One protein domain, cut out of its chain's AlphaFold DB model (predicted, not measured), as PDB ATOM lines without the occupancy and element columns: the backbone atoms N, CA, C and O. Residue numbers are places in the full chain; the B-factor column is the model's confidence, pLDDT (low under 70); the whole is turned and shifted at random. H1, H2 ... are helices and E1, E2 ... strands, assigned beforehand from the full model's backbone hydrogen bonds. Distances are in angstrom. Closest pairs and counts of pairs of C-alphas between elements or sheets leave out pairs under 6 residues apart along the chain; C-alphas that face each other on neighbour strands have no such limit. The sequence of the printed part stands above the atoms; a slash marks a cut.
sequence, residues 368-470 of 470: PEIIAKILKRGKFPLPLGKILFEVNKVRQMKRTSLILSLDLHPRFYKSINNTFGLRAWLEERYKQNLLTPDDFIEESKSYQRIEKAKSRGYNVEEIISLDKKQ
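AT A GLANCE: This is residues 368 to 470 of the 470 residues of a protein of Anaerolineae bacterium (UniProt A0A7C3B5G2). A small two-stranded hairpin, E1 and E2, sits in the middle of crossed helices: H1, H3 and H4 come close round it, while H2 lies farther out, joined to H1 and H3. H5 lies at another side, after a corner with H4, and residues 423 to 443 make a long loop with no named element. The printed part has 103 residues with five named helices and two named strands, in the order H1 H2 H3 E1 E2 H4 H5; the sheet is antiparallel and the class is mostly helix. It is compact, with a radius of gyration of the C-alphas of 13.2 A, and spans 39 by 33 by 27 A.

IN THESE COORDINATES: Start at C-alpha 412, at (-26.604, -49.612, -16.641), where E1, residues 412 to 414, begins; E2 follows at residues 419 to 422 and is 10.6 A long. Go back to C-alpha 368 at (-22.818, -48.870, -8.881) for H1, residues 368 to 378, 15.2 A long. H2 is residues 384 to 394, 15.8 A, and H3 is residues 399 to 408, 14.2 A. Beyond the strands, H4 covers residues 444 to 454, 16.4 A, and H5, residues 460 to 468, 12.5 A, ends at C-alpha 468, (-31.667, -37.594, -15.426).

HOW THE PARTS SIT: Look first at the hairpin of E1 and E2, antiparallel at 153 degrees, where N 413 and O 421 are 3.0 A apart, within hydrogen-bond range. Residues 382 to 383 pair antiparallel with residues 419 to 420 of E2. The closest C-alphas of H3 and E1 are those of Leu 406 and Phe 412, 5.9 A; of H4 and E1, Lys 414 and Ser 446, 6.0 A; of H1 and E2, Leu 375 and Gly 421, 6.6 A. H1 and H2 touch, closest at the C-alphas of Ile 371 and Val 391, 6.7 A, only just about perpendicular at 71 degrees. H2 and H3 only just touch, with 3 pairs of C-alphas within 8 A, closest at Leu 388 and Arg 399, 6.8 A. H3 and H4 also only just touch, with 3 such pairs, closest at Leu 408 and Arg 449, 7.2 A. H4 and H5 only just touch, with 3 such pairs and only at the corner, closest at Lys 454 and Val 460, 6.8 A. H1 and H5 are apart. Each O i to N i+4 pair is within hydrogen-bond range in H1, H3 and H5, against 6 of 7 in H2 and 3 of 7 in H4, where 5 of 8 O i to N i+3 pairs are.

THE WHOLE: The two C-alphas farthest apart, Gln 396 and Tyr 430, are 39.0 A apart. The printed part has no cut; E2 to H4 is the long link, and the others are tight. The mean pLDDT of the printed part is 85.9, and residues 469 to 470 are under 70.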
ATOM      1  N   PRO A 368     -21.935 -49.534  -7.917       88.00
ATOM      2  CA  PRO A 368     -22.818 -48.870  -8.881       88.00
ATOM      3  C   PRO A 368     -22.829 -47.333  -8.799       88.00
ATOM      4  O   PRO A 368     -23.194 -46.680  -9.771       88.00
ATOM      5  N   GLU A 369     -22.435 -46.734  -7.674       87.25
ATOM      6  CA  GLU A 369     -22.300 -45.279  -7.525       87.25
ATOM      7  C   GLU A 369     -20.968 -44.806  -8.114       87.25
ATOM      8  O   GLU A 369     -20.943 -43.867  -8.907       87.25
ATOM      9  N   ILE A 370     -19.878 -45.520  -7.811       88.19
ATOM     10  CA  ILE A 370     -18.536 -45.261  -8.358       88.19
ATOM     11  C   ILE A 370     -18.548 -45.383  -9.892       88.19
ATOM     12  O   ILE A 370     -18.084 -44.480 -10.589       88.19
ATOM     13  N   ILE A 371     -19.130 -46.463 -10.428       90.62
ATOM     14  CA  ILE A 371     -19.273 -46.684 -11.878       90.62
ATOM     15  C   ILE A 371     -20.130 -45.576 -12.507       90.62
ATOM     16  O   ILE A 371     -19.746 -45.023 -13.537       90.62
ATOM     17  N   ALA A 372     -21.255 -45.200 -11.886       90.00
ATOM     18  CA  ALA A 372     -22.099 -44.128 -12.405       90.00
ATOM     19  C   ALA A 372     -21.384 -42.767 -12.408       90.00
ATOM     20  O   ALA A 372     -21.456 -42.060 -13.406       90.00
ATOM     21  N   LYS A 373     -20.625 -42.421 -11.359       89.56
ATOM     22  CA  LYS A 373     -19.802 -41.198 -11.321       89.56
ATOM     23  C   LYS A 373     -18.752 -41.168 -12.437       89.56
ATOM     24  O   LYS A 373     -18.529 -40.114 -13.026       89.56
ATOM     25  N   ILE A 374     -18.132 -42.306 -12.755       90.44
ATOM     26  CA  ILE A 374     -17.184 -42.431 -13.877       90.44
ATOM     27  C   ILE A 374     -17.901 -42.227 -15.221       90.44
ATOM     28  O   ILE A 374     -17.433 -41.443 -16.045       90.44
ATOM     29  N   LEU A 375     -19.063 -42.857 -15.424       90.81
ATOM     30  CA  LEU A 375     -19.860 -42.698 -16.645       90.81
ATOM     31  C   LEU A 375     -20.383 -41.259 -16.820       90.81
ATOM     32  O   LEU A 375     -20.214 -40.690 -17.896       90.81
ATOM     33  N   LYS A 376     -20.921 -40.616 -15.770       89.00
ATOM     34  CA  LYS A 376     -21.366 -39.206 -15.820       89.00
ATOM     35  C   LYS A 376     -20.236 -38.231 -16.153       89.00
ATOM     36  O   LYS A 376     -20.466 -37.274 -16.884       89.00
ATOM     37  N   ARG A 377     -19.015 -38.483 -15.662       86.69
ATOM     38  CA  ARG A 377     -17.819 -37.703 -16.038       86.69
ATOM     39  C   ARG A 377     -17.435 -37.888 -17.506       86.69
ATOM     40  O   ARG A 377     -16.953 -36.941 -18.111       86.69
ATOM     41  N   GLY A 378     -17.642 -39.083 -18.063       83.56
ATOM     42  CA  GLY A 378     -17.431 -39.344 -19.486       83.56
ATOM     43  C   GLY A 378     -18.481 -38.677 -20.379       83.56
ATOM     44  O   GLY A 378     -18.118 -38.075 -21.378       83.56
ATOM     45  N   LYS A 379     -19.768 -38.769 -20.013       84.31
ATOM     46  CA  LYS A 379     -20.948 -38.428 -20.844       84.31
ATOM     47  C   LYS A 379     -21.133 -39.272 -22.118       84.31
ATOM     48  O   LYS A 379     -22.045 -38.998 -22.889       84.31
ATOM     49  N   PHE A 380     -20.324 -40.311 -22.323       87.06
ATOM     50  CA  PHE A 380     -20.478 -41.282 -23.411       87.06
ATOM     51  C   PHE A 380     -20.279 -42.722 -22.902       87.06
ATOM     52  O   PHE A 380     -19.631 -42.920 -21.865       87.06
ATOM     53  N   PRO A 381     -20.829 -43.737 -23.597       91.44
ATOM     54  CA  PRO A 381     -20.645 -45.147 -23.253       91.44
ATOM     55  C   PRO A 381     -19.174 -45.569 -23.294       91.44
ATOM     56  O   PRO A 381     -18.428 -45.202 -24.199       91.44
ATOM     57  N   LEU A 382     -18.733 -46.350 -22.307       92.88
ATOM     58  CA  LEU A 382     -17.331 -46.748 -22.168       92.88
ATOM     59  C   LEU A 382     -17.138 -48.257 -22.393       92.88
ATOM     60  O   LEU A 382     -17.942 -49.059 -21.911       92.88
ATOM     61  N   PRO A 383     -16.047 -48.687 -23.055       93.50
ATOM     62  CA  PRO A 383     -15.702 -50.100 -23.147       93.50
ATOM     63  C   PRO A 383     -15.256 -50.637 -21.780       93.50
ATOM     64  O   PRO A 383     -14.581 -49.945 -21.008       93.50
ATOM     65  N   LEU A 384     -15.571 -51.909 -21.503       92.12
ATOM     66  CA  LEU A 384     -15.343 -52.574 -20.209       92.12
ATOM     67  C   LEU A 384     -13.927 -52.363 -19.635       92.12
ATOM     68  O   LEU A 384     -13.777 -52.156 -18.432       92.12
ATOM     69  N   GLY A 385     -12.890 -52.405 -20.480       91.62
ATOM     70  CA  GLY A 385     -11.498 -52.216 -20.057       91.62
ATOM     71  C   GLY A 385     -11.209 -50.815 -19.506       91.62
ATOM     72  O   GLY A 385     -10.519 -50.687 -18.496       91.62
ATOM     73  N   LYS A 386     -11.796 -49.771 -20.105       92.44
ATOM     74  CA  LYS A 386     -11.640 -48.377 -19.658       92.44
ATOM     75  C   LYS A 386     -12.404 -48.126 -18.356       92.44
ATOM     76  O   LYS A 386     -11.863 -47.493 -17.455       92.44
ATOM     77  N   ILE A 387     -13.598 -48.710 -18.202       92.62
ATOM     78  CA  ILE A 387     -14.331 -48.689 -16.922       92.62
ATOM     79  C   ILE A 387     -13.519 -49.395 -15.827       92.62
ATOM     80  O   ILE A 387     -13.361 -48.850 -14.739       92.62
ATOM     81  N   LEU A 388     -12.955 -50.577 -16.110       92.94
ATOM     82  CA  LEU A 388     -12.139 -51.327 -15.148       92.94
ATOM     83  C   LEU A 388     -10.898 -50.545 -14.700       92.94
ATOM     84  O   LEU A 388     -10.556 -50.577 -13.521       92.94
ATOM     85  N   PHE A 389     -10.245 -49.833 -15.620       92.81
ATOM     86  CA  PHE A 389      -9.101 -48.977 -15.313       92.81
ATOM     87  C   PHE A 389      -9.484 -47.821 -14.376       92.81
ATOM     88  O   PHE A 389      -8.891 -47.687 -13.308       92.81
ATOM     89  N   GLU A 390     -10.515 -47.037 -14.715       91.00
ATOM     90  CA  GLU A 390     -10.957 -45.907 -13.883       91.00
ATOM     91  C   GLU A 390     -11.516 -46.347 -12.519       91.00
ATOM     92  O   GLU A 390     -11.212 -45.727 -11.500       91.00
ATOM     93  N   VAL A 391     -12.269 -47.455 -12.459       90.62
ATOM     94  CA  VAL A 391     -12.755 -48.024 -11.189       90.62
ATOM     95  C   VAL A 391     -11.581 -48.441 -10.301       90.62
ATOM     96  O   VAL A 391     -11.573 -48.104  -9.119       90.62
ATOM     97  N   ASN A 392     -10.560 -49.107 -10.854       89.50
ATOM     98  CA  ASN A 392      -9.406 -49.575 -10.082       89.50
ATOM     99  C   ASN A 392      -8.554 -48.441  -9.484       89.50
ATOM    100  O   ASN A 392      -7.941 -48.670  -8.440       89.50
ATOM    101  N   LYS A 393      -8.549 -47.231 -10.071       87.62
ATOM    102  CA  LYS A 393      -7.921 -46.041  -9.457       87.62
ATOM    103  C   LYS A 393      -8.596 -45.638  -8.142       87.62
ATOM    104  O   LYS A 393      -7.924 -45.171  -7.231       87.62
ATOM    105  N   VAL A 394      -9.918 -45.806  -8.051       84.25
ATOM    106  CA  VAL A 394     -10.711 -45.477  -6.855       84.25
ATOM    107  C   VAL A 394     -10.710 -46.642  -5.864       84.25
ATOM    108  O   VAL A 394     -10.532 -46.447  -4.663       84.25
ATOM    109  N   ARG A 395     -10.943 -47.866  -6.353       82.62
ATOM    110  CA  ARG A 395     -11.077 -49.071  -5.530       82.62
ATOM    111  C   ARG A 395     -10.858 -50.332  -6.362       82.62
ATOM    112  O   ARG A 395     -11.604 -50.588  -7.303       82.62
ATOM    113  N   GLN A 396      -9.893 -51.159  -5.960       82.62
ATOM    114  CA  GLN A 396      -9.587 -52.422  -6.638       82.62
ATOM    115  C   GLN A 396     -10.826 -53.327  -6.777       82.62
ATOM    116  O   GLN A 396     -11.517 -53.623  -5.799       82.62
ATOM    117  N   MET A 397     -11.072 -53.803  -7.998       84.75
ATOM    118  CA  MET A 397     -12.184 -54.674  -8.364       84.75
ATOM    119  C   MET A 397     -11.729 -55.735  -9.380       84.75
ATOM    120  O   MET A 397     -11.003 -55.450 -10.332       84.75
ATOM    121  N   LYS A 398     -12.190 -56.980  -9.217       87.50
ATOM    122  CA  LYS A 398     -11.972 -58.045 -10.210       87.50
ATOM    123  C   LYS A 398     -12.848 -57.812 -11.448       87.50
ATOM    124  O   LYS A 398     -14.020 -57.467 -11.312       87.50
ATOM    125  N   ARG A 399     -12.327 -58.097 -12.650       89.06
ATOM    126  CA  ARG A 399     -13.059 -57.960 -13.932       89.06
ATOM    127  C   ARG A 399     -14.416 -58.678 -13.928       89.06
ATOM    128  O   ARG A 399     -15.389 -58.127 -14.425       89.06
ATOM    129  N   THR A 400     -14.502 -59.860 -13.316       91.12
ATOM    130  CA  THR A 400     -15.761 -60.610 -13.151       91.12
ATOM    131  C   THR A 400     -16.775 -59.886 -12.265       91.12
ATOM    132  O   THR A 400     -17.956 -59.860 -12.591       91.12
ATOM    133  N   SER A 401     -16.330 -59.238 -11.184       89.94
ATOM    134  CA  SER A 401     -17.186 -58.410 -10.325       89.94
ATOM    135  C   SER A 401     -17.668 -57.138 -11.030       89.94
ATOM    136  O   SER A 401     -18.785 -56.698 -10.761       89.94
ATOM    137  N   LEU A 402     -16.872 -56.575 -11.950       91.00
ATOM    138  CA  LEU A 402     -17.295 -55.438 -12.773       91.00
ATOM    139  C   LEU A 402     -18.387 -55.844 -13.757       91.00
ATOM    140  O   LEU A 402     -19.435 -55.208 -13.782       91.00
ATOM    141  N   ILE A 403     -18.154 -56.924 -14.511       90.12
ATOM    142  CA  ILE A 403     -19.137 -57.500 -15.440       90.12
ATOM    143  C   ILE A 403     -20.443 -57.775 -14.690       90.12
ATOM    144  O   ILE A 403     -21.477 -57.255 -15.079       90.12
ATOM    145  N   LEU A 404     -20.388 -58.465 -13.545       88.25
ATOM    146  CA  LEU A 404     -21.566 -58.754 -12.720       88.25
ATOM    147  C   LEU A 404     -22.305 -57.483 -12.247       88.25
ATOM    148  O   LEU A 404     -23.533 -57.473 -12.196       88.25
ATOM    149  N   SER A 405     -21.572 -56.415 -11.914       89.44
ATOM    150  CA  SER A 405     -22.153 -55.139 -11.465       89.44
ATOM    151  C   SER A 405     -22.802 -54.353 -12.607       89.44
ATOM    152  O   SER A 405     -23.846 -53.741 -12.399       89.44
ATOM    153  N   LEU A 406     -22.201 -54.371 -13.800       89.88
ATOM    154  CA  LEU A 406     -22.747 -53.753 -15.009       89.88
ATOM    155  C   LEU A 406     -23.933 -54.552 -15.566       89.88
ATOM    156  O   LEU A 406     -24.925 -53.965 -15.982       89.88
ATOM    157  N   ASP A 407     -23.850 -55.884 -15.547       86.06
ATOM    158  CA  ASP A 407     -24.860 -56.756 -16.140       86.06
ATOM    159  C   ASP A 407     -26.135 -56.864 -15.295       86.06
ATOM    160  O   ASP A 407     -27.225 -56.899 -15.866       86.06
ATOM    161  N   LEU A 408     -26.026 -56.957 -13.961       83.56
ATOM    162  CA  LEU A 408     -27.181 -57.199 -13.084       83.56
ATOM    163  C   LEU A 408     -27.881 -55.930 -12.580       83.56
ATOM    164  O   LEU A 408     -29.025 -56.024 -12.134       83.56
ATOM    165  N   HIS A 409     -27.216 -54.772 -12.580       87.88
ATOM    166  CA  HIS A 409     -27.755 -53.568 -11.949       87.88
ATOM    167  C   HIS A 409     -28.544 -52.708 -12.957       87.88
ATOM    168  O   HIS A 409     -27.959 -52.223 -13.928       87.88
ATOM    169  N   PRO A 410     -29.845 -52.423 -12.734       88.69
ATOM    170  CA  PRO A 410     -30.729 -51.826 -13.749       88.69
ATOM    171  C   PRO A 410     -30.425 -50.358 -14.108       88.69
ATOM    172  O   PRO A 410     -31.063 -49.792 -14.993       88.69
ATOM    173  N   ARG A 411     -29.430 -49.746 -13.460       90.19
ATOM    174  CA  ARG A 411     -28.892 -48.414 -13.786       90.19
ATOM    175  C   ARG A 411     -28.088 -48.390 -15.093       90.19
ATOM    176  O   ARG A 411     -28.006 -47.348 -15.735       90.19
ATOM    177  N   PHE A 412     -27.488 -49.518 -15.477       92.38
ATOM    178  CA  PHE A 412     -26.604 -49.612 -16.641       92.38
ATOM    179  C   PHE A 412     -27.277 -50.352 -17.793       92.38
ATOM    180  O   PHE A 412     -28.096 -51.246 -17.564       92.38
ATOM    181  N   TYR A 413     -26.893 -49.998 -19.016       91.12
ATOM    182  CA  TYR A 413     -27.179 -50.775 -20.218       91.12
ATOM    183  C   TYR A 413     -25.878 -51.246 -20.872       91.12
ATOM    184  O   TYR A 413     -24.798 -50.705 -20.612       91.12
ATOM    185  N   LYS A 414     -26.004 -52.253 -21.738       90.75
ATOM    186  CA  LYS A 414     -24.943 -52.709 -22.638       90.75
ATOM    187  C   LYS A 414     -25.382 -52.425 -24.073       90.75
ATOM    188  O   LYS A 414     -26.495 -52.801 -24.446       90.75
ATOM    189  N   SER A 415     -24.524 -51.774 -24.848       89.94
ATOM    190  CA  SER A 415     -24.788 -51.452 -26.249       89.94
ATOM    191  C   SER A 415     -24.557 -52.645 -27.182       89.94
ATOM    192  O   SER A 415     -23.959 -53.665 -26.795       89.94
ATOM    193  N   ILE A 416     -24.986 -52.491 -28.438       86.75
ATOM    194  CA  ILE A 416     -24.616 -53.391 -29.541       86.75
ATOM    195  C   ILE A 416     -23.082 -53.411 -29.712       86.75
ATOM    196  O   ILE A 416     -22.487 -54.490 -29.746       86.75
ATOM    197  N   ASN A 417     -22.427 -52.245 -29.640       87.06
ATOM    198  CA  ASN A 417     -20.964 -52.071 -29.713       87.06
ATOM    199  C   ASN A 417     -20.166 -52.622 -28.506       87.06
ATOM    200  O   ASN A 417     -18.954 -52.436 -28.418       87.06
ATOM    201  N   ASN A 418     -20.803 -53.332 -27.566       88.44
ATOM    202  CA  ASN A 418     -20.188 -53.866 -26.336       88.44
ATOM    203  C   ASN A 418     -19.588 -52.800 -25.389       88.44
ATOM    204  O   ASN A 418     -18.802 -53.125 -24.489       88.44
ATOM    205  N   THR A 419     -19.994 -51.542 -25.546       91.38
ATOM    206  CA  THR A 419     -19.792 -50.473 -24.561       91.38
ATOM    207  C   THR A 419     -20.911 -50.487 -23.513       91.38
ATOM    208  O   THR A 419     -21.937 -51.157 -23.666       91.38
ATOM    209  N   PHE A 420     -20.699 -49.784 -22.401       92.75
ATOM    210  CA  PHE A 420     -21.659 -49.683 -21.303       92.75
ATOM    211  C   PHE A 420     -21.923 -48.218 -20.958       92.75
ATOM    212  O   PHE A 420     -20.984 -47.428 -20.829       92.75
ATOM    213  N   GLY A 421     -23.194 -47.870 -20.764       91.69
ATOM    214  CA  GLY A 421     -23.640 -46.520 -20.417       91.69
ATOM    215  C   GLY A 421     -24.698 -46.513 -19.314       91.69
ATOM    216  O   GLY A 421     -25.114 -47.562 -18.814       91.69
ATOM    217  N   LEU A 422     -25.137 -45.318 -18.913       91.81
ATOM    218  CA  LEU A 422     -26.269 -45.159 -17.994       91.81
ATOM    219  C   LEU A 422     -27.579 -45.297 -18.765       91.81
ATOM    220  O   LEU A 422     -27.773 -44.624 -19.772       91.81
ATOM    221  N   ARG A 423     -28.514 -46.121 -18.277       89.12
ATOM    222  CA  ARG A 423     -29.816 -46.350 -18.938       89.12
ATOM    223  C   ARG A 423     -30.666 -45.069 -19.025       89.12
ATOM    224  O   ARG A 423     -31.543 -44.969 -19.871       89.12
ATOM    225  N   ALA A 424     -30.345 -44.056 -18.219       88.19
ATOM    226  CA  ALA A 424     -30.893 -42.705 -18.320       88.19
ATOM    227  C   ALA A 424     -30.517 -41.942 -19.609       88.19
ATOM    228  O   ALA A 424     -31.207 -40.982 -19.940       88.19
ATOM    229  N   TRP A 425     -29.464 -42.346 -20.328       89.12
ATOM    230  CA  TRP A 425     -29.067 -41.755 -21.614       89.12
ATOM    231  C   TRP A 425     -29.813 -42.342 -22.818       89.12
ATOM    232  O   TRP A 425     -29.706 -41.797 -23.910       89.12
ATOM    233  N   LEU A 426     -30.539 -43.451 -22.642       86.44
ATOM    234  CA  LEU A 426     -31.314 -44.049 -23.723       86.44
ATOM    235  C   LEU A 426     -32.589 -43.241 -23.978       86.44
ATOM    236  O   LEU A 426     -33.326 -42.898 -23.045       86.44
ATOM    237  N   GLU A 427     -32.883 -43.012 -25.255       80.38
ATOM    238  CA  GLU A 427     -34.225 -42.636 -25.684       80.38
ATOM    239  C   GLU A 427     -35.185 -43.827 -25.591       80.38
ATOM    240  O   GLU A 427     -34.776 -44.992 -25.569       80.38
ATOM    241  N   GLU A 428     -36.485 -43.544 -25.536       79.31
ATOM    242  CA  GLU A 428     -37.517 -44.580 -25.550       79.31
ATOM    243  C   GLU A 428     -37.451 -45.389 -26.852       79.31
ATOM    244  O   GLU A 428     -37.237 -44.837 -27.929       79.31
ATOM    245  N   ARG A 429     -37.651 -46.710 -26.775       74.00
ATOM    246  CA  ARG A 429     -37.294 -47.636 -27.866       74.00
ATOM    247  C   ARG A 429     -38.002 -47.370 -29.204       74.00
ATOM    248  O   ARG A 429     -37.469 -47.743 -30.238       74.00
ATOM    249  N   TYR A 430     -39.163 -46.716 -29.190       74.38
ATOM    250  CA  TYR A 430     -39.914 -46.329 -30.394       74.38
ATOM    251  C   TYR A 430     -39.408 -45.034 -31.065       74.38
ATOM    252  O   TYR A 430     -39.897 -44.679 -32.132       74.38
ATOM    253  N   LYS A 431     -38.446 -44.327 -30.451       78.38
ATOM    254  CA  LYS A 431     -37.748 -43.151 -31.008       78.38
ATOM    255  C   LYS A 431     -36.388 -43.513 -31.625       78.38
ATOM    256  O   LYS A 431     -35.827 -42.729 -32.385       78.38
ATOM    257  N   GLN A 432     -35.871 -44.707 -31.319       78.56
ATOM    258  CA  GLN A 432     -34.569 -45.200 -31.780       78.56
ATOM    259  C   GLN A 432     -34.628 -45.590 -33.269       78.56
ATOM    260  O   GLN A 432     -34.887 -46.738 -33.626       78.56
ATOM    261  N   ASN A 433     -34.394 -44.608 -34.139       81.62
ATOM    262  CA  ASN A 433     -34.350 -44.764 -35.596       81.62
ATOM    263  C   ASN A 433     -32.971 -45.253 -36.085       81.62
ATOM    264  O   ASN A 433     -32.003 -45.245 -35.327       81.62
ATOM    265  N   LEU A 434     -32.845 -45.569 -37.382       76.69
ATOM    266  CA  LEU A 434     -31.583 -45.970 -38.044       76.69
ATOM    267  C   LEU A 434     -30.442 -44.926 -37.973       76.69
ATOM    268  O   LEU A 434     -29.313 -45.232 -38.340       76.69
ATOM    269  N   LEU A 435     -30.727 -43.702 -37.517       79.19
ATOM    270  CA  LEU A 435     -29.741 -42.641 -37.267       79.19
ATOM    271  C   LEU A 435     -29.219 -42.626 -35.816       79.19
ATOM    272  O   LEU A 435     -28.366 -41.807 -35.478       79.19
ATOM    273  N   THR A 436     -29.728 -43.503 -34.945       81.19
ATOM    274  CA  THR A 436     -29.245 -43.655 -33.564       81.19
ATOM    275  C   THR A 436     -27.876 -44.341 -33.595       81.19
ATOM    276  O   THR A 436     -27.786 -45.428 -34.162       81.19
ATOM    277  N   PRO A 437     -26.807 -43.788 -32.989       84.31
ATOM    278  CA  PRO A 437     -25.513 -44.468 -32.965       84.31
ATOM    279  C   PRO A 437     -25.586 -45.773 -32.159       84.31
ATOM    280  O   PRO A 437     -26.174 -45.783 -31.076       84.31
ATOM    281  N   ASP A 438     -24.936 -46.845 -32.623       83.75
ATOM    282  CA  ASP A 438     -25.001 -48.190 -32.017       83.75
ATOM    283  C   ASP A 438     -24.611 -48.244 -30.528       83.75
ATOM    284  O   ASP A 438     -25.095 -49.093 -29.775       83.75
ATOM    285  N   ASP A 439     -23.771 -47.313 -30.066       82.94
ATOM    286  CA  ASP A 439     -23.413 -47.132 -28.653       82.94
ATOM    287  C   ASP A 439     -24.596 -46.703 -27.760       82.94
ATOM    288  O   ASP A 439     -24.567 -46.915 -26.545       82.94
ATOM    289  N   PHE A 440     -25.656 -46.150 -28.349       85.19
ATOM    290  CA  PHE A 440     -26.912 -45.755 -27.701       85.19
ATOM    291  C   PHE A 440     -28.090 -46.683 -28.052       85.19
ATOM    292  O   PHE A 440     -29.214 -46.420 -27.631       85.19
ATOM    293  N   ILE A 441     -27.849 -47.802 -28.750       85.31
ATOM    294  CA  ILE A 441     -28.848 -48.858 -28.965       85.31
ATOM    295  C   ILE A 441     -28.590 -50.005 -27.979       85.31
ATOM    296  O   ILE A 441     -27.492 -50.559 -27.898       85.31
ATOM    297  N   GLU A 442     -29.606 -50.375 -27.196       86.12
ATOM    298  CA  GLU A 442     -29.492 -51.399 -26.151       86.12
ATOM    299  C   GLU A 442     -29.611 -52.837 -26.698       86.12
ATOM    300  O   GLU A 442     -30.581 -53.186 -27.377       86.12
ATOM    301  N   GLU A 443     -28.669 -53.718 -26.322       87.00
ATOM    302  CA  GLU A 443     -28.758 -55.152 -26.624       87.00
ATOM    303  C   GLU A 443     -30.037 -55.750 -26.010       87.00
ATOM    304  O   GLU A 443     -30.290 -55.605 -24.812       87.00
ATOM    305  N   SER A 444     -30.807 -56.526 -26.782       83.81
ATOM    306  CA  SER A 444     -32.050 -57.162 -26.308       83.81
ATOM    307  C   SER A 444     -31.886 -57.994 -25.023       83.81
ATOM    308  O   SER A 444     -32.794 -58.017 -24.193       83.81
ATOM    309  N   LYS A 445     -30.719 -58.623 -24.795       83.56
ATOM    310  CA  LYS A 445     -30.418 -59.335 -23.535       83.56
ATOM    311  C   LYS A 445     -30.190 -58.408 -22.341       83.56
ATOM    312  O   LYS A 445     -30.298 -58.875 -21.213       83.56
ATOM    313  N   SER A 446     -29.838 -57.142 -22.563       83.56
ATOM    314  CA  SER A 446     -29.711 -56.122 -21.520       83.56
ATOM    315  C   SER A 446     -31.090 -55.567 -21.145       83.56
ATOM    316  O   SER A 446     -31.437 -55.558 -19.964       83.56
ATOM    317  N   TYR A 447     -31.935 -55.281 -22.145       81.75
ATOM    318  CA  TYR A 447     -33.332 -54.869 -21.944       81.75
ATOM    319  C   TYR A 447     -34.146 -55.906 -21.142       81.75
ATOM    320  O   TYR A 447     -34.757 -55.573 -20.128       81.75
ATOM    321  N   GLN A 448     -34.068 -57.196 -21.501       82.19
ATOM    322  CA  GLN A 448     -34.745 -58.303 -20.789       82.19
ATOM    323  C   GLN A 448     -34.348 -58.458 -19.304       82.19
ATOM    324  O   GLN A 448     -34.959 -59.235 -18.563       82.19
ATOM    325  N   ARG A 449     -33.304 -57.763 -18.832       82.31
ATOM    326  CA  ARG A 449     -32.921 -57.757 -17.412       82.31
ATOM    327  C   ARG A 449     -33.680 -56.707 -16.605       82.31
ATOM    328  O   ARG A 449     -33.725 -56.845 -15.389       82.31
ATOM    329  N   ILE A 450     -34.310 -55.718 -17.248       82.56
ATOM    330  CA  ILE A 450     -35.162 -54.717 -16.587       82.56
ATOM    331  C   ILE A 450     -36.339 -55.414 -15.899       82.56
ATOM    332  O   ILE A 450     -36.559 -55.218 -14.707       82.56
ATOM    333  N   GLU A 451     -37.037 -56.302 -16.607       82.56
ATOM    334  CA  GLU A 451     -38.149 -57.103 -16.072       82.56
ATOM    335  C   GLU A 451     -37.689 -57.982 -14.898       82.56
ATOM    336  O   GLU A 451     -38.317 -58.007 -13.840       82.56
ATOM    337  N   LYS A 452     -36.519 -58.620 -15.043       83.44
ATOM    338  CA  LYS A 452     -35.871 -59.442 -14.004       83.44
ATOM    339  C   LYS A 452     -35.312 -58.627 -12.829       83.44
ATOM    340  O   LYS A 452     -34.976 -59.214 -11.803       83.44
ATOM    341  N   ALA A 453     -35.189 -57.307 -12.960       83.50
ATOM    342  CA  ALA A 453     -34.841 -56.393 -11.875       83.50
ATOM    343  C   ALA A 453     -36.102 -55.860 -11.178       83.50
ATOM    344  O   ALA A 453     -36.157 -55.862  -9.949       83.50
ATOM    345  N   LYS A 454     -37.148 -55.504 -11.938       85.06
ATOM    346  CA  LYS A 454     -38.472 -55.150 -11.400       85.06
ATOM    347  C   LYS A 454     -39.052 -56.290 -10.553       85.06
ATOM    348  O   LYS A 454     -39.438 -56.053  -9.414       85.06
ATOM    349  N   SER A 455     -38.991 -57.540 -11.024       83.81
ATOM    350  CA  SER A 455     -39.421 -58.717 -10.242       83.81
ATOM    351  C   SER A 455     -38.537 -59.040  -9.027       83.81
ATOM    352  O   SER A 455     -38.912 -59.855  -8.189       83.81
ATOM    353  N   ARG A 456     -37.379 -58.376  -8.890       81.19
ATOM    354  CA  ARG A 456     -36.507 -58.403  -7.701       81.19
ATOM    355  C   ARG A 456     -36.671 -57.164  -6.808       81.19
ATOM    356  O   ARG A 456     -35.853 -56.960  -5.916       81.19
ATOM    357  N   GLY A 457     -37.695 -56.339  -7.042       83.44
ATOM    358  CA  GLY A 457     -38.016 -55.168  -6.221       83.44
ATOM    359  C   GLY A 457     -37.199 -53.905  -6.519       83.44
ATOM    360  O   GLY A 457     -37.199 -52.988  -5.704       83.44
ATOM    361  N   TYR A 458     -36.498 -53.820  -7.657       83.69
ATOM    362  CA  TYR A 458     -35.807 -52.584  -8.047       83.69
ATOM    363  C   TYR A 458     -36.785 -51.564  -8.644       83.69
ATOM    364  O   TYR A 458     -37.404 -51.830  -9.677       83.69
ATOM    365  N   ASN A 459     -36.840 -50.360  -8.068       87.19
ATOM    366  CA  ASN A 459     -37.542 -49.222  -8.661       87.19
ATOM    367  C   ASN A 459     -36.713 -48.609  -9.809       87.19
ATOM    368  O   ASN A 459     -35.927 -47.679  -9.622       87.19
ATOM    369  N   VAL A 460     -36.838 -49.186 -11.006       84.19
ATOM    370  CA  VAL A 460     -36.025 -48.800 -12.175       84.19
ATOM    371  C   VAL A 460     -36.331 -47.371 -12.649       84.19
ATOM    372  O   VAL A 460     -35.408 -46.658 -13.042       84.19
ATOM    373  N   GLU A 461     -37.588 -46.926 -12.573       83.56
ATOM    374  CA  GLU A 461     -37.985 -45.565 -12.964       83.56
ATOM    375  C   GLU A 461     -37.393 -44.494 -12.037       83.56
ATOM    376  O   GLU A 461     -36.866 -43.492 -12.520       83.56
ATOM    377  N   GLU A 462     -37.390 -44.723 -10.721       86.81
ATOM    378  CA  GLU A 462     -36.752 -43.822  -9.754       86.81
ATOM    379  C   GLU A 462     -35.245 -43.694 -10.013       86.81
ATOM    380  O   GLU A 462     -34.743 -42.575 -10.129       86.81
ATOM    381  N   ILE A 463     -34.547 -44.822 -10.206       84.94
ATOM    382  CA  ILE A 463     -33.111 -44.865 -10.538       84.94
ATOM    383  C   ILE A 463     -32.814 -44.050 -11.808       84.94
ATOM    384  O   ILE A 463     -31.879 -43.249 -11.820       84.94
ATOM    385  N   ILE A 464     -33.621 -44.213 -12.863       84.56
ATOM    386  CA  ILE A 464     -33.483 -43.441 -14.107       84.56
ATOM    387  C   ILE A 464     -33.771 -41.952 -13.867       84.56
ATOM    388  O   ILE A 464     -33.046 -41.103 -14.384       84.56
ATOM    389  N   SER A 465     -34.777 -41.608 -13.057       83.81
ATOM    390  CA  SER A 465     -35.116 -40.210 -12.755       83.81
ATOM    391  C   SER A 465     -34.006 -39.486 -11.981       83.81
ATOM    392  O   SER A 465     -33.714 -38.325 -12.268       83.81
ATOM    393  N   LEU A 466     -33.338 -40.178 -11.051       83.81
ATOM    394  CA  LEU A 466     -32.189 -39.662 -10.303       83.81
ATOM    395  C   LEU A 466     -30.974 -39.453 -11.215       83.81
ATOM    396  O   LEU A 466     -30.225 -38.495 -11.030       83.81
ATOM    397  N   ASP A 467     -30.801 -40.301 -12.233       84.19
ATOM    398  CA  ASP A 467     -29.738 -40.135 -13.224       84.19
ATOM    399  C   ASP A 467     -30.032 -39.112 -14.327       84.19
ATOM    400  O   ASP A 467     -29.081 -38.631 -14.933       84.19
ATOM    401  N   LYS A 468     -31.297 -38.725 -14.549       79.25
ATOM    402  CA  LYS A 468     -31.667 -37.594 -15.426       79.25
ATOM    403  C   LYS A 468     -31.627 -36.227 -14.724       79.25
ATOM    404  O   LYS A 468     -31.556 -35.210 -15.401       79.25
ATOM    405  N   LYS A 469     -31.668 -36.185 -13.384       69.12
ATOM    406  CA  LYS A 469     -31.647 -34.951 -12.565       69.12
ATOM    407  C   LYS A 469     -30.240 -34.474 -12.147       69.12
ATOM    408  O   LYS A 469     -30.141 -33.525 -11.372       69.12
ATOM    409  N   GLN A 470     -29.175 -35.149 -12.594       53.03
ATOM    410  CA  GLN A 470     -27.777 -34.948 -12.171       53.03
ATOM    411  C   GLN A 470     -26.792 -35.257 -13.303       53.03
ATOM    412  O   GLN A 470     -25.957 -34.387 -13.612       53.03
TER     413      GLN A 470